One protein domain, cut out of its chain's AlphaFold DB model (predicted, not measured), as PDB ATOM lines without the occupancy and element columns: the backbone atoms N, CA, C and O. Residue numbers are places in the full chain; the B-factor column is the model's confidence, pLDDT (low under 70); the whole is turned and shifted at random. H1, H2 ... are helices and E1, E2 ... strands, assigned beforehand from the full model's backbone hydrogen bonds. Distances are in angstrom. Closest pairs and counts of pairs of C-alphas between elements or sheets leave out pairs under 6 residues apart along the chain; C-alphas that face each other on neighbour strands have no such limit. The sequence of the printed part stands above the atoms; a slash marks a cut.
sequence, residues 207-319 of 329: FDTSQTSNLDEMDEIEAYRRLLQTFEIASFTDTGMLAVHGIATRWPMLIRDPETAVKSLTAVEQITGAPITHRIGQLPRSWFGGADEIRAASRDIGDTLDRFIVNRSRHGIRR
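What this domain is: This is residues 207 to 319 of the 329 residues of an uncharacterized protein of Nocardia yunnanensis (UniProt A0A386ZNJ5). A small helical core, in which H4 packs about perpendicular on residues 220 to 227 of H1 and the first turns of H2 pack on H4, has a two-stranded hairpin, E1 and E2, beside the end of H1. Two helix ends stick out from it: residues 309 to 319 of H5 make a free arm, and residues 269 to 272 of H2 stand free where the chain turns back toward the short H3. The printed part has 113 residues, with five named helices and two named strands in the order H1, E1, E2, H2, H3, H4, H5; the sheet E1 - E2 is antiparallel and the class is mostly helix. The whole is compact, with a radius of gyration of the C-alphas of 14.9 A and spans of 49 by 34 by 23 A.

Where its parts are: Find C-alpha 215 at (-12.999, -3.668, 7.694); from there H1 runs through residues 215 to 230, 22.6 A long. Next come E1, residues 234 to 237, 10.1 A, and E2, residues 246 to 249, 9.7 A. H2, residues 258 to 272, covers 21.1 A and ends at C-alpha 272, (-14.619, 27.731, -9.926). H3, residues 285 to 288, covers 5.5 A, and H4, residues 291 to 299, covers 12.4 A. H5, residues 301 to 319, is the longest at 26.7 A and ends at C-alpha 319, (17.066, 26.669, -8.186).

How they stand to each other: Start at H4, the hub, which touches three helices. It touches H1, about perpendicular at 78 degrees, closest at the C-alphas of Tyr 224 and Ser 298, 5.0 A. With its residues 258 to 262 alone H2 touches H4, closest at the C-alphas of Glu 259 and Ala 291, 5.0 A, at a steep tilt of 46 degrees, opposite ways. H3 and H4 only just touch, with 3 pairs of C-alphas within 8 A, and only at the corner; Trp 287 and Glu 293 have the closest C-alphas, 5.9 A. H2 and H3 only just touch, also with 3 pairs, closest at the C-alphas of Val 262 and Phe 288, 5.6 A. H5 is close to H1 but not clearly touching, the closest C-alphas being those of Leu 227 and Ile 301, 6.6 A. Look next at the hairpin E1 and E2, where N 235 and O 248 are within hydrogen-bond range at 2.8 A; the closest C-alphas of H1 and E1 are Leu 228 and Ala 234, 5.5 A. In H1, H2, H4 and H5 every O i to N i+4 pair is within hydrogen-bond range; H3 is too short for such a pair.

The domain as a whole: The C-alphas farthest apart are those of Leu 242 and Arg 318, 49.4 A. The printed part has no cut, and the link H2 to H3, residues 273 to 284, is long. Mean pLDDT of the printed part is 79.8; look for values under 70 at residues 210 to 213, 215, 238 to 245 and 311 to 319.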
ATOM      1  N   PHE A 207     -13.613  18.188  12.560       85.19
ATOM      2  CA  PHE A 207     -14.666  17.598  11.743       85.19
ATOM      3  C   PHE A 207     -14.874  16.134  12.107       85.19
ATOM      4  O   PHE A 207     -13.930  15.444  12.504       85.19
ATOM      5  N   ASP A 208     -16.118  15.684  11.977       78.75
ATOM      6  CA  ASP A 208     -16.459  14.274  12.100       78.75
ATOM      7  C   ASP A 208     -16.015  13.512  10.859       78.75
ATOM      8  O   ASP A 208     -16.183  13.974   9.727       78.75
ATOM      9  N   THR A 209     -15.538  12.293  11.071       73.75
ATOM     10  CA  THR A 209     -15.523  11.296  10.007       73.75
ATOM     11  C   THR A 209     -16.529  10.208  10.288       73.75
ATOM     12  O   THR A 209     -16.506   9.598  11.357       73.75
ATOM     13  N   SER A 210     -17.366   9.919   9.296       63.47
ATOM     14  CA  SER A 210     -18.167   8.702   9.289       63.47
ATOM     15  C   SER A 210     -17.247   7.482   9.337       63.47
ATOM     16  O   SER A 210     -16.279   7.411   8.574       63.47
ATOM     17  N   GLN A 211     -17.551   6.533  10.221       59.22
ATOM     18  CA  GLN A 211     -16.957   5.200  10.172       59.22
ATOM     19  C   GLN A 211     -17.526   4.449   8.961       59.22
ATOM     20  O   GLN A 211     -18.705   4.609   8.637       59.22
ATOM     21  N   THR A 212     -16.688   3.665   8.282       64.31
ATOM     22  CA  THR A 212     -17.174   2.625   7.367       64.31
ATOM     23  C   THR A 212     -17.497   1.374   8.184       64.31
ATOM     24  O   THR A 212     -16.868   1.120   9.211       64.31
ATOM     25  N   SER A 213     -18.506   0.614   7.761       60.19
ATOM     26  CA  SER A 213     -18.855  -0.681   8.353       60.19
ATOM     27  C   SER A 213     -18.032  -1.844   7.783       60.19
ATOM     28  O   SER A 213     -18.211  -2.977   8.221       60.19
ATOM     29  N   ASN A 214     -17.174  -1.586   6.792       75.69
ATOM     30  CA  ASN A 214     -16.346  -2.580   6.117       75.69
ATOM     31  C   ASN A 214     -14.892  -2.494   6.619       75.69
ATOM     32  O   ASN A 214     -14.283  -1.427   6.559       75.69
ATOM     33  N   LEU A 215     -14.348  -3.609   7.117       69.06
ATOM     34  CA  LEU A 215     -12.999  -3.668   7.694       69.06
ATOM     35  C   LEU A 215     -11.901  -3.422   6.648       69.06
ATOM     36  O   LEU A 215     -10.975  -2.671   6.928       69.06
ATOM     37  N   ASP A 216     -12.037  -3.961   5.436       71.88
ATOM     38  CA  ASP A 216     -11.026  -3.771   4.384       71.88
ATOM     39  C   ASP A 216     -10.975  -2.301   3.925       71.88
ATOM     40  O   ASP A 216      -9.907  -1.732   3.701       71.88
ATOM     41  N   GLU A 217     -12.135  -1.639   3.852       78.19
ATOM     42  CA  GLU A 217     -12.211  -0.197   3.580       78.19
ATOM     43  C   GLU A 217     -11.642   0.639   4.732       78.19
ATOM     44  O   GLU A 217     -11.144   1.744   4.510       78.19
ATOM     45  N   MET A 218     -11.722   0.140   5.967       79.94
ATOM     46  CA  MET A 218     -11.207   0.839   7.140       79.94
ATOM     47  C   MET A 218      -9.682   0.957   7.079       79.94
ATOM     48  O   MET A 218      -9.171   2.062   7.272       79.94
ATOM     49  N   ASP A 219      -8.980  -0.125   6.728       81.19
ATOM     50  CA  ASP A 219      -7.519  -0.130   6.573       81.19
ATOM     51  C   ASP A 219      -7.068   0.825   5.454       81.19
ATOM     52  O   ASP A 219      -6.112   1.591   5.615       81.19
ATOM     53  N   GLU A 220      -7.785   0.849   4.325       84.00
ATOM     54  CA  GLU A 220      -7.490   1.770   3.221       84.00
ATOM     55  C   GLU A 220      -7.704   3.237   3.606       84.00
ATOM     56  O   GLU A 220      -6.875   4.103   3.298       84.00
ATOM     57  N   ILE A 221      -8.805   3.529   4.302       85.44
ATOM     58  CA  ILE A 221      -9.113   4.871   4.801       85.44
ATOM     59  C   ILE A 221      -8.086   5.299   5.851       85.44
ATOM     60  O   ILE A 221      -7.681   6.463   5.867       85.44
ATOM     61  N   GLU A 222      -7.645   4.390   6.720       84.62
ATOM     62  CA  GLU A 222      -6.620   4.673   7.718       84.62
ATOM     63  C   GLU A 222      -5.274   4.993   7.057       84.62
ATOM     64  O   GLU A 222      -4.674   6.027   7.362       84.62
ATOM     65  N   ALA A 223      -4.833   4.176   6.098       87.12
ATOM     66  CA  ALA A 223      -3.620   4.431   5.324       87.12
ATOM     67  C   ALA A 223      -3.680   5.795   4.613       87.12
ATOM     68  O   ALA A 223      -2.738   6.591   4.682       87.12
ATOM     69  N   TYR A 224      -4.818   6.116   3.990       90.38
ATOM     70  CA  TYR A 224      -5.046   7.420   3.366       90.38
ATOM     71  C   TYR A 224      -4.974   8.574   4.370       90.38
ATOM     72  O   TYR A 224      -4.335   9.600   4.124       90.38
ATOM     73  N   ARG A 225      -5.593   8.425   5.539       87.69
ATOM     74  CA  ARG A 225      -5.562   9.440   6.597       87.69
ATOM     75  C   ARG A 225      -4.155   9.648   7.150       87.69
ATOM     76  O   ARG A 225      -3.758  10.799   7.333       87.69
ATOM     77  N   ARG A 226      -3.372   8.578   7.318       87.31
ATOM     78  CA  ARG A 226      -1.946   8.664   7.667       87.31
ATOM     79  C   ARG A 226      -1.167   9.445   6.609       87.31
ATOM     80  O   ARG A 226      -0.417  10.343   6.975       87.31
ATOM     81  N   LEU A 227      -1.414   9.215   5.314       90.50
ATOM     82  CA  LEU A 227      -0.827  10.029   4.240       90.50
ATOM     83  C   LEU A 227      -1.175  11.521   4.414       90.50
ATOM     84  O   LEU A 227      -0.289  12.377   4.384       90.50
ATOM     85  N   LEU A 228      -2.451  11.852   4.646       91.25
ATOM     86  CA  LEU A 228      -2.862  13.239   4.901       91.25
ATOM     87  C   LEU A 228      -2.169  13.840   6.134       91.25
ATOM     88  O   LEU A 228      -1.846  15.031   6.128       91.25
ATOM     89  N   GLN A 229      -1.934  13.037   7.174       88.81
ATOM     90  CA  GLN A 229      -1.210  13.447   8.375       88.81
ATOM     91  C   GLN A 229       0.252  13.765   8.075       88.81
ATOM     92  O   GLN A 229       0.728  14.858   8.386       88.81
ATOM     93  N   THR A 230       0.951  12.831   7.428       88.25
ATOM     94  CA  THR A 230       2.378  12.935   7.101       88.25
ATOM     95  C   THR A 230       2.685  14.178   6.271       88.25
ATOM     96  O   THR A 230       3.724  14.807   6.460       88.25
ATOM     97  N   PHE A 231       1.773  14.569   5.378       89.12
ATOM     98  CA  PHE A 231       1.962  15.704   4.472       89.12
ATOM     99  C   PHE A 231       1.241  16.990   4.911       89.12
ATOM    100  O   PHE A 231       0.990  17.874   4.082       89.12
ATOM    101  N   GLU A 232       0.954  17.113   6.214       87.00
ATOM    102  CA  GLU A 232       0.420  18.315   6.877       87.00
ATOM    103  C   GLU A 232      -0.942  18.789   6.337       87.00
ATOM    104  O   GLU A 232      -1.286  19.973   6.401       87.00
ATOM    105  N   ILE A 233      -1.742  17.875   5.787       90.25
ATOM    106  CA  ILE A 233      -3.098  18.176   5.312       90.25
ATOM    107  C   ILE A 233      -4.100  18.082   6.467       90.25
ATOM    108  O   ILE A 233      -5.047  18.874   6.543       90.25
ATOM    109  N   ALA A 234      -3.896  17.134   7.378       88.94
ATOM    110  CA  ALA A 234      -4.786  16.873   8.498       88.94
ATOM    111  C   ALA A 234      -4.002  16.541   9.774       88.94
ATOM    112  O   ALA A 234      -2.878  16.058   9.726       88.94
ATOM    113  N   SER A 235      -4.613  16.811  10.921       87.00
ATOM    114  CA  SER A 235      -4.158  16.354  12.229       87.00
ATOM    115  C   SER A 235      -5.278  15.554  12.880       87.00
ATOM    116  O   SER A 235      -6.454  15.918  12.779       87.00
ATOM    117  N   PHE A 236      -4.908  14.453  13.521       79.19
ATOM    118  CA  PHE A 236      -5.822  13.444  14.036       79.19
ATOM    119  C   PHE A 236      -5.665  13.387  15.551       79.19
ATOM    120  O   PHE A 236      -4.550  13.309  16.063       79.19
ATOM    121  N   THR A 237      -6.776  13.482  16.276       71.19
ATOM    122  CA  THR A 237      -6.780  13.289  17.732       71.19
ATOM    123  C   THR A 237      -6.998  11.804  18.015       71.19
ATOM    124  O   THR A 237      -8.055  11.287  17.648       71.19
ATOM    125  N   ASP A 238      -6.016  11.131  18.618       57.44
ATOM    126  CA  ASP A 238      -5.946   9.665  18.651       57.44
ATOM    127  C   ASP A 238      -6.861   8.978  19.690       57.44
ATOM    128  O   ASP A 238      -6.979   9.404  20.840       57.44
ATOM    129  N   THR A 239      -7.523   7.922  19.197       52.59
ATOM    130  CA  THR A 239      -7.829   6.572  19.729       52.59
ATOM    131  C   THR A 239      -8.043   6.313  21.230       52.59
ATOM    132  O   THR A 239      -7.109   6.088  21.999       52.59
ATOM    133  N   GLY A 240      -9.309   6.097  21.593       42.53
ATOM    134  CA  GLY A 240      -9.722   5.103  22.594       42.53
ATOM    135  C   GLY A 240     -10.798   4.188  21.989       42.53
ATOM    136  O   GLY A 240     -11.387   4.558  20.975       42.53
ATOM    137  N   MET A 241     -11.078   3.028  22.603       40.97
ATOM    138  CA  MET A 241     -11.942   1.928  22.093       40.97
ATOM    139  C   MET A 241     -13.376   2.310  21.646       40.97
ATOM    140  O   MET A 241     -14.102   1.467  21.133       40.97
ATOM    141  N   LEU A 242     -13.799   3.565  21.825       45.03
ATOM    142  CA  LEU A 242     -15.110   4.097  21.424       45.03
ATOM    143  C   LEU A 242     -15.018   5.457  20.694       45.03
ATOM    144  O   LEU A 242     -16.011   6.177  20.574       45.03
ATOM    145  N   ALA A 243     -13.832   5.869  20.241       45.56
ATOM    146  CA  ALA A 243     -13.610   7.222  19.747       45.56
ATOM    147  C   ALA A 243     -14.235   7.445  18.363       45.56
ATOM    148  O   ALA A 243     -13.739   6.977  17.342       45.56
ATOM    149  N   VAL A 244     -15.281   8.269  18.304       53.25
ATOM    150  CA  VAL A 244     -15.620   9.015  17.087       53.25
ATOM    151  C   VAL A 244     -14.368   9.832  16.699       53.25
ATOM    152  O   VAL A 244     -13.752  10.480  17.552       53.25
ATOM    153  N   HIS A 245     -13.916   9.730  15.447       65.19
ATOM    154  CA  HIS A 245     -12.619  10.270  15.022       65.19
ATOM    155  C   HIS A 245     -12.767  11.757  14.686       65.19
ATOM    156  O   HIS A 245     -13.552  12.141  13.819       65.19
ATOM    157  N   GLY A 246     -12.044  12.607  15.416       75.94
ATOM    158  CA  GLY A 246     -11.986  14.040  15.152       75.94
ATOM    159  C   GLY A 246     -10.795  14.347  14.263       75.94
ATOM    160  O   GLY A 246      -9.665  14.023  14.627       75.94
ATOM    161  N   ILE A 247     -11.038  14.992  13.125       84.69
ATOM    162  CA  ILE A 247      -9.967  15.445  12.236       84.69
ATOM    163  C   ILE A 247      -9.935  16.963  12.212       84.69
ATOM    164  O   ILE A 247     -10.905  17.615  11.824       84.69
ATOM    165  N   ALA A 248      -8.796  17.535  12.593       87.62
ATOM    166  CA  ALA A 248      -8.514  18.944  12.395       87.62
ATOM    167  C   ALA A 248      -7.857  19.129  11.027       87.62
ATOM    168  O   ALA A 248      -6.767  18.625  10.769       87.62
ATOM    169  N   THR A 249      -8.495  19.880  10.136       87.62
ATOM    170  CA  THR A 249      -7.915  20.191   8.826       87.62
ATOM    171  C   THR A 249      -8.363  21.557   8.333       87.62
ATOM    172  O   THR A 249      -9.417  22.075   8.704       87.62
ATOM    173  N   ARG A 250      -7.548  22.147   7.455       85.25
ATOM    174  CA  ARG A 250      -7.932  23.331   6.685       85.25
ATOM    175  C   ARG A 250      -8.832  22.988   5.499       85.25
ATOM    176  O   ARG A 250      -9.482  23.900   5.004       85.25
ATOM    177  N   TRP A 251      -8.867  21.728   5.053       89.38
ATOM    178  CA  TRP A 251      -9.606  21.274   3.868       89.38
ATOM    179  C   TRP A 251     -10.481  20.053   4.187       89.38
ATOM    180  O   TRP A 251     -10.186  18.937   3.755       89.38
ATOM    181  N   PRO A 252     -11.580  20.256   4.932       87.12
ATOM    182  CA  PRO A 252     -12.458  19.186   5.413       87.12
ATOM    183  C   PRO A 252     -13.042  18.289   4.324       87.12
ATOM    184  O   PRO A 252     -13.343  17.135   4.593       87.12
ATOM    185  N   MET A 253     -13.162  18.760   3.081       87.88
ATOM    186  CA  MET A 253     -13.675  17.922   1.991       87.88
ATOM    187  C   MET A 253     -12.784  16.709   1.659       87.88
ATOM    188  O   MET A 253     -13.246  15.774   1.015       87.88
ATOM    189  N   LEU A 254     -11.509  16.725   2.067       90.25
ATOM    190  CA  LEU A 254     -10.537  15.683   1.723       90.25
ATOM    191  C   LEU A 254     -10.536  14.506   2.702       90.25
ATOM    192  O   LEU A 254      -9.881  13.508   2.439       90.25
ATOM    193  N   ILE A 255     -11.218  14.604   3.844       87.75
ATOM    194  CA  ILE A 255     -10.959  13.715   4.988       87.75
ATOM    195  C   ILE A 255     -11.700  12.374   4.947       87.75
ATOM    196  O   ILE A 255     -11.417  11.497   5.765       87.75
ATOM    197  N   ARG A 256     -12.690  12.241   4.054       87.31
ATOM    198  CA  ARG A 256     -13.599  11.090   4.043       87.31
ATOM    199  C   ARG A 256     -12.880   9.827   3.566       87.31
ATOM    200  O   ARG A 256     -12.645   8.938   4.378       87.31
ATOM    201  N   ASP A 257     -12.514   9.813   2.288       89.38
ATOM    202  CA  ASP A 257     -11.889   8.710   1.556       89.38
ATOM    203  C   ASP A 257     -11.258   9.246   0.242       89.38
ATOM    204  O   ASP A 257     -11.570  10.383  -0.159       89.38
ATOM    205  N   PRO A 258     -10.365   8.481  -0.419       91.38
ATOM    206  CA  PRO A 258      -9.695   8.900  -1.655       91.38
ATOM    207  C   PRO A 258     -10.649   9.294  -2.793       91.38
ATOM    208  O   PRO A 258     -10.467  10.330  -3.436       91.38
ATOM    209  N   GLU A 259     -11.692   8.508  -3.040       91.69
ATOM    210  CA  GLU A 259     -12.662   8.720  -4.111       91.69
ATOM    211  C   GLU A 259     -13.421  10.024  -3.917       91.69
ATOM    212  O   GLU A 259     -13.572  10.822  -4.847       91.69
ATOM    213  N   THR A 260     -13.890  10.260  -2.699       91.06
ATOM    214  CA  THR A 260     -14.588  11.475  -2.310       91.06
ATOM    215  C   THR A 260     -13.671  12.684  -2.419       91.06
ATOM    216  O   THR A 260     -14.123  13.732  -2.884       91.06
ATOM    217  N   ALA A 261     -12.393  12.561  -2.057       91.88
ATOM    218  CA  ALA A 261     -11.422  13.640  -2.210       91.88
ATOM    219  C   ALA A 261     -11.231  14.025  -3.688       91.88
ATOM    220  O   ALA A 261     -11.340  15.206  -4.029       91.88
ATOM    221  N   VAL A 262     -11.036  13.045  -4.578       93.06
ATOM    222  CA  VAL A 262     -10.895  13.271  -6.030       93.06
ATOM    223  C   VAL A 262     -12.168  13.875  -6.625       93.06
ATOM    224  O   VAL A 262     -12.104  14.894  -7.322       93.06
ATOM    225  N   LYS A 263     -13.341  13.307  -6.312       93.44
ATOM    226  CA  LYS A 263     -14.640  13.831  -6.769       93.44
ATOM    227  C   LYS A 263     -14.872  15.257  -6.279       93.44
ATOM    228  O   LYS A 263     -15.306  16.106  -7.054       93.44
ATOM    229  N   SER A 264     -14.543  15.544  -5.021       92.69
ATOM    230  CA  SER A 264     -14.726  16.873  -4.432       92.69
ATOM    231  C   SER A 264     -13.795  17.905  -5.058       92.69
ATOM    232  O   SER A 264     -14.252  18.986  -5.415       92.69
ATOM    233  N   LEU A 265     -12.518  17.574  -5.262       92.31
ATOM    234  CA  LEU A 265     -11.574  18.457  -5.952       92.31
ATOM    235  C   LEU A 265     -12.026  18.753  -7.386       92.31
ATOM    236  O   LEU A 265     -12.033  19.911  -7.794       92.31
ATOM    237  N   THR A 266     -12.487  17.731  -8.106       92.06
ATOM    238  CA  THR A 266     -13.010  17.882  -9.471       92.06
ATOM    239  C   THR A 266     -14.260  18.768  -9.497       92.06
ATOM    240  O   THR A 266     -14.366  19.675 -10.321       92.06
ATOM    241  N   ALA A 267     -15.192  18.570  -8.558       92.44
ATOM    242  CA  ALA A 267     -16.377  19.415  -8.423       92.44
ATOM    243  C   ALA A 267     -16.001  20.878  -8.139       92.44
ATOM    244  O   ALA A 267     -16.559  21.796  -8.735       92.44
ATOM    245  N   VAL A 268     -15.020  21.107  -7.264       90.69
ATOM    246  CA  VAL A 268     -14.499  22.440  -6.931       90.69
ATOM    247  C   VAL A 268     -13.878  23.128  -8.156       90.69
ATOM    248  O   VAL A 268     -14.134  24.312  -8.387       90.69
ATOM    249  N   GLU A 269     -13.110  22.403  -8.970       90.25
ATOM    250  CA  GLU A 269     -12.527  22.903 -10.227       90.25
ATOM    251  C   GLU A 269     -13.613  23.291 -11.238       90.25
ATOM    252  O   GLU A 269     -13.549  24.366 -11.834       90.25
ATOM    253  N   GLN A 270     -14.664  22.475 -11.367       90.44
ATOM    254  CA  GLN A 270     -15.818  22.773 -12.224       90.44
ATOM    255  C   GLN A 270     -16.602  24.001 -11.737       90.44
ATOM    256  O   GLN A 270     -16.967  24.858 -12.539       90.44
ATOM    257  N   ILE A 271     -16.832  24.125 -10.425       89.12
ATOM    258  CA  ILE A 271     -17.553  25.262  -9.833       89.12
ATOM    259  C   ILE A 271     -16.785  26.574 -10.023       89.12
ATOM    260  O   ILE A 271     -17.375  27.615 -10.317       89.12
ATOM    261  N   THR A 272     -15.468  26.538  -9.825       83.25
ATOM    262  CA  THR A 272     -14.619  27.731  -9.926       83.25
ATOM    263  C   THR A 272     -14.177  28.041 -11.353       83.25
ATOM    264  O   THR A 272     -13.723  29.156 -11.608       83.25
ATOM    265  N   GLY A 273     -14.343  27.097 -12.283       85.12
ATOM    266  CA  GLY A 273     -13.926  27.234 -13.676       85.12
ATOM    267  C   GLY A 273     -12.407  27.277 -13.853       85.12
ATOM    268  O   GLY A 273     -11.934  27.764 -14.877       85.12
ATOM    269  N   ALA A 274     -11.639  26.816 -12.861       83.38
ATOM    270  CA  ALA A 274     -10.182  26.858 -12.882       83.38
ATOM    271  C   ALA A 274      -9.574  25.597 -12.240       83.38
ATOM    272  O   ALA A 274     -10.002  25.200 -11.153       83.38
ATOM    273  N   PRO A 275      -8.551  24.983 -12.866       85.94
ATOM    274  CA  PRO A 275      -7.864  23.834 -12.291       85.94
ATOM    275  C   PRO A 275      -7.032  24.234 -11.066       85.94
ATOM    276  O   PRO A 275      -6.393  25.291 -11.033       85.94
ATOM    277  N   ILE A 276      -6.977  23.358 -10.062       86.06
ATOM    278  CA  ILE A 276      -6.152  23.547  -8.868       86.06
ATOM    279  C   ILE A 276      -4.714  23.169  -9.224       86.06
ATOM    280  O   ILE A 276      -4.342  22.009  -9.183       86.06
ATOM    281  N   THR A 277      -3.859  24.129  -9.559       83.44
ATOM    282  CA  THR A 277      -2.474  23.822  -9.983       83.44
ATOM    283  C   THR A 277      -1.452  23.805  -8.844       83.44
ATOM    284  O   THR A 277      -0.303  23.405  -9.034       83.44
ATOM    285  N   HIS A 278      -1.843  24.251  -7.652       83.38
ATOM    286  CA  HIS A 278      -0.956  24.351  -6.499       83.38
ATOM    287  C   HIS A 278      -0.938  23.062  -5.667       83.38
ATOM    288  O   HIS A 278      -1.672  22.107  -5.919       83.38
ATOM    289  N   ARG A 279      -0.053  23.024  -4.666       85.69
ATOM    290  CA  ARG A 279       0.063  21.882  -3.755       85.69
ATOM    291  C   ARG A 279      -1.093  21.843  -2.765       85.69
ATOM    292  O   ARG A 279      -1.423  22.857  -2.157       85.69
ATOM    293  N   ILE A 280      -1.633  20.654  -2.551       86.88
ATOM    294  CA  ILE A 280      -2.586  20.374  -1.486       86.88
ATOM    295  C   ILE A 280      -1.752  19.953  -0.280       86.88
ATOM    296  O   ILE A 280      -1.347  18.806  -0.126       86.88
ATOM    297  N   GLY A 281      -1.401  20.946   0.529       85.69
ATOM    298  CA  GLY A 281      -0.519  20.796   1.679       85.69
ATOM    299  C   GLY A 281       0.889  20.675   1.143       85.69
ATOM    300  O   GLY A 281       1.348  21.537   0.388       85.69
ATOM    301  N   GLN A 282       1.552  19.572   1.462       84.81
ATOM    302  CA  GLN A 282       2.823  19.248   0.831       84.81
ATOM    303  C   GLN A 282       2.675  18.400  -0.447       84.81
ATOM    304  O   GLN A 282       3.626  18.345  -1.230       84.81
ATOM    305  N   LEU A 283       1.496  17.828  -0.726       86.56
ATOM    306  CA  LEU A 283       1.271  16.941  -1.872       86.56
ATOM    307  C   LEU A 283       1.023  17.698  -3.189       86.56
ATOM    308  O   LEU A 283       0.356  18.738  -3.198       86.56
ATOM    309  N   PRO A 284       1.521  17.199  -4.334       86.88
ATOM    310  CA  PRO A 284       1.152  17.743  -5.637       86.88
ATOM    311  C   PRO A 284      -0.306  17.395  -5.980       86.88
ATOM    312  O   PRO A 284      -0.759  16.283  -5.717       86.88
ATOM    313  N   ARG A 285      -1.030  18.312  -6.644       87.50
ATOM    314  CA  ARG A 285      -2.399  18.052  -7.138       87.50
ATOM    315  C   ARG A 285      -2.492  16.779  -7.981       87.50
ATOM    316  O   ARG A 285      -3.528  16.121  -7.942       87.50
ATOM    317  N   SER A 286      -1.444  16.460  -8.742       86.81
ATOM    318  CA  SER A 286      -1.421  15.322  -9.664       86.81
ATOM    319  C   SER A 286      -1.674  13.988  -8.977       86.81
ATOM    320  O   SER A 286      -2.207  13.108  -9.619       86.81
ATOM    321  N   TRP A 287      -1.353  13.844  -7.688       86.50
ATOM    322  CA  TRP A 287      -1.654  12.613  -6.947       86.50
ATOM    323  C   TRP A 287      -3.139  12.442  -6.647       86.50
ATOM    324  O   TRP A 287      -3.569  11.347  -6.330       86.50
ATOM    325  N   PHE A 288      -3.923  13.512  -6.762       89.50
ATOM    326  CA  PHE A 288      -5.379  13.471  -6.687       89.50
ATOM    327  C   PHE A 288      -6.006  13.352  -8.092       89.50
ATOM    328  O   PHE A 288      -7.141  13.788  -8.297       89.50
ATOM    329  N   GLY A 289      -5.252  12.868  -9.090       85.00
ATOM    330  CA  GLY A 289      -5.739  12.631 -10.452       85.00
ATOM    331  C   GLY A 289      -6.694  11.438 -10.526       85.00
ATOM    332  O   GLY A 289      -7.683  11.491 -11.254       85.00
ATOM    333  N   GLY A 290      -6.457  10.420  -9.696       91.75
ATOM    334  CA  GLY A 290      -7.342   9.274  -9.511       91.75
ATOM    335  C   GLY A 290      -7.251   8.690  -8.101       91.75
ATOM    336  O   GLY A 290      -6.245   8.846  -7.412       91.75
ATOM    337  N   ALA A 291      -8.312   8.008  -7.661       90.69
ATOM    338  CA  ALA A 291      -8.338   7.382  -6.336       90.69
ATOM    339  C   ALA A 291      -7.271   6.281  -6.206       90.69
ATOM    340  O   ALA A 291      -6.648   6.154  -5.157       90.69
ATOM    341  N   ASP A 292      -6.998   5.541  -7.286       90.81
ATOM    342  CA  ASP A 292      -5.986   4.476  -7.308       90.81
ATOM    343  C   ASP A 292      -4.571   5.007  -7.046       90.81
ATOM    344  O   ASP A 292      -3.806   4.386  -6.311       90.81
ATOM    345  N   GLU A 293      -4.240   6.188  -7.574       88.69
ATOM    346  CA  GLU A 293      -2.944   6.839  -7.347       88.69
ATOM    347  C   GLU A 293      -2.760   7.210  -5.871       88.69
ATOM    348  O   GLU A 293      -1.696   6.972  -5.292       88.69
ATOM    349  N   ILE A 294      -3.817   7.738  -5.242       89.69
ATOM    350  CA  ILE A 294      -3.829   8.045  -3.808       89.69
ATOM    351  C   ILE A 294      -3.690   6.760  -2.994       89.69
ATOM    352  O   ILE A 294      -2.887   6.724  -2.063       89.69
ATOM    353  N   ARG A 295      -4.443   5.704  -3.330       90.00
ATOM    354  CA  ARG A 295      -4.371   4.425  -2.609       90.00
ATOM    355  C   ARG A 295      -2.975   3.820  -2.697       90.00
ATOM    356  O   ARG A 295      -2.425   3.431  -1.672       90.00
ATOM    357  N   ALA A 296      -2.361   3.822  -3.879       87.69
ATOM    358  CA  ALA A 296      -0.988   3.357  -4.060       87.69
ATOM    359  C   ALA A 296       0.010   4.163  -3.208       87.69
ATOM    360  O   ALA A 296       0.825   3.577  -2.501       87.69
ATOM    361  N   ALA A 297      -0.091   5.498  -3.207       86.06
ATOM    362  CA  ALA A 297       0.754   6.360  -2.376       86.06
ATOM    363  C   ALA A 297       0.518   6.170  -0.865       86.06
ATOM    364  O   ALA A 297       1.436   6.341  -0.066       86.06
ATOM    365  N   SER A 298      -0.707   5.814  -0.474       86.94
ATOM    366  CA  SER A 298      -1.101   5.608   0.925       86.94
ATOM    367  C   SER A 298      -0.642   4.261   1.482       86.94
ATOM    368  O   SER A 298      -0.343   4.168   2.667       86.94
ATOM    369  N   ARG A 299      -0.566   3.213   0.651       86.44
ATOM    370  CA  ARG A 299      -0.067   1.890   1.071       86.44
ATOM    371  C   ARG A 299       1.445   1.879   1.293       86.44
ATOM    372  O   ARG A 299       1.927   1.144   2.145       86.44
ATOM    373  N   ASP A 300       2.172   2.716   0.560       85.00
ATOM    374  CA  ASP A 300       3.631   2.786   0.601       85.00
ATOM    375  C   ASP A 300       4.110   4.200   0.957       85.00
ATOM    376  O   ASP A 300       4.695   4.937   0.155       85.00
ATOM    377  N   ILE A 301       3.784   4.627   2.180       81.31
ATOM    378  CA  ILE A 301       4.102   5.977   2.668       81.31
ATOM    379  C   ILE A 301       5.619   6.193   2.758       81.31
ATOM    380  O   ILE A 301       6.070   7.311   2.513       81.31
ATOM    381  N   GLY A 302       6.398   5.150   3.071       77.06
ATOM    382  CA  GLY A 302       7.862   5.209   3.168       77.06
ATOM    383  C   GLY A 302       8.504   5.612   1.843       77.06
ATOM    384  O   GLY A 302       9.092   6.693   1.747       77.06
ATOM    385  N   ASP A 303       8.280   4.831   0.786       75.75
ATOM    386  CA  ASP A 303       8.826   5.147  -0.539       75.75
ATOM    387  C   ASP A 303       8.223   6.441  -1.099       75.75
ATOM    388  O   ASP A 303       8.843   7.181  -1.868       75.75
ATOM    389  N   THR A 304       6.987   6.762  -0.722       78.69
ATOM    390  CA  THR A 304       6.330   8.021  -1.089       78.69
ATOM    391  C   THR A 304       7.009   9.231  -0.442       78.69
ATOM    392  O   THR A 304       7.221  10.247  -1.117       78.69
ATOM    393  N   LEU A 305       7.409   9.125   0.824       76.69
ATOM    394  CA  LEU A 305       8.173  10.143   1.536       76.69
ATOM    395  C   LEU A 305       9.574  10.298   0.932       76.69
ATOM    396  O   LEU A 305       9.994  11.425   0.654       76.69
ATOM    397  N   ASP A 306      10.255   9.195   0.629       77.06
ATOM    398  CA  ASP A 306      11.581   9.216   0.006       77.06
ATOM    399  C   ASP A 306      11.541   9.848  -1.388       77.06
ATOM    400  O   ASP A 306      12.303  10.777  -1.687       77.06
ATOM    401  N   ARG A 307      10.574   9.455  -2.229       74.31
ATOM    402  CA  ARG A 307      10.329  10.098  -3.532       74.31
ATOM    403  C   ARG A 307      10.046  11.590  -3.380       74.31
ATOM    404  O   ARG A 307      10.521  12.394  -4.189       74.31
ATOM    405  N   PHE A 308       9.293  11.986  -2.355       73.31
ATOM    406  CA  PHE A 308       9.015  13.391  -2.078       73.31
ATOM    407  C   PHE A 308      10.282  14.170  -1.684       73.31
ATOM    408  O   PHE A 308      10.547  15.236  -2.255       73.31
ATOM    409  N   ILE A 309      11.101  13.636  -0.773       73.94
ATOM    410  CA  ILE A 309      12.360  14.247  -0.318       73.94
ATOM    411  C   ILE A 309      13.357  14.370  -1.480       73.94
ATOM    412  O   ILE A 309      13.932  15.445  -1.703       73.94
ATOM    413  N   VAL A 310      13.521  13.316  -2.282       71.62
ATOM    414  CA  VAL A 310      14.395  13.307  -3.467       71.62
ATOM    415  C   VAL A 310      13.929  14.335  -4.504       71.62
ATOM    416  O   VAL A 310      14.733  15.091  -5.056       71.62
ATOM    417  N   ASN A 311      12.623  14.451  -4.749       64.56
ATOM    418  CA  ASN A 311      12.104  15.454  -5.677       64.56
ATOM    419  C   ASN A 311      12.267  16.884  -5.145       64.56
ATOM    420  O   ASN A 311      12.601  17.790  -5.918       64.56
ATOM    421  N   ARG A 312      12.088  17.119  -3.840       64.19
ATOM    422  CA  ARG A 312      12.267  18.443  -3.223       64.19
ATOM    423  C   ARG A 312      13.732  18.885  -3.242       64.19
ATOM    424  O   ARG A 312      14.008  20.028  -3.614       64.19
ATOM    425  N   SER A 313      14.660  17.985  -2.923       61.00
ATOM    426  CA  SER A 313      16.104  18.251  -2.984       61.00
ATOM    427  C   SER A 313      16.566  18.548  -4.416       61.00
ATOM    428  O   SER A 313      17.240  19.553  -4.637       61.00
ATOM    429  N   ARG A 314      16.095  17.800  -5.425       60.06
ATOM    430  CA  ARG A 314      16.376  18.085  -6.849       60.06
ATOM    431  C   ARG A 314      15.876  19.460  -7.309       60.06
ATOM    432  O   ARG A 314      16.575  20.149  -8.053       60.06
ATOM    433  N   HIS A 315      14.699  19.900  -6.860       56.34
ATOM    434  CA  HIS A 315      14.182  21.239  -7.179       56.34
ATOM    435  C   HIS A 315      14.945  22.357  -6.450       56.34
ATOM    436  O   HIS A 315      15.170  23.419  -7.037       56.34
ATOM    437  N   GLY A 316      15.380  22.118  -5.208       54.22
ATOM    438  CA  GLY A 316      16.271  23.019  -4.472       54.22
ATOM    439  C   GLY A 316      17.619  23.190  -5.176       54.22
ATOM    440  O   GLY A 316      18.057  24.316  -5.403       54.22
ATOM    441  N   ILE A 317      18.208  22.081  -5.633       52.78
ATOM    442  CA  ILE A 317      19.465  22.055  -6.389       52.78
ATOM    443  C   ILE A 317      19.313  22.794  -7.729       52.78
ATOM    444  O   ILE A 317      20.112  23.677  -8.034       52.78
ATOM    445  N   ARG A 318      18.247  22.540  -8.503       53.09
ATOM    446  CA  ARG A 318      17.990  23.257  -9.771       53.09
ATOM    447  C   ARG A 318      17.818  24.770  -9.585       53.09
ATOM    448  O   ARG A 318      18.315  25.537 -10.407       53.09
ATOM    449  N   ARG A 319      17.162  25.228  -8.508       49.31
ATOM    450  CA  ARG A 319      17.066  26.669  -8.186       49.31
ATOM    451  C   ARG A 319      18.419  27.269  -7.794       49.31
ATOM    452  O   ARG A 319      18.691  28.410  -8.159       49.31
TER     453      ARG A 319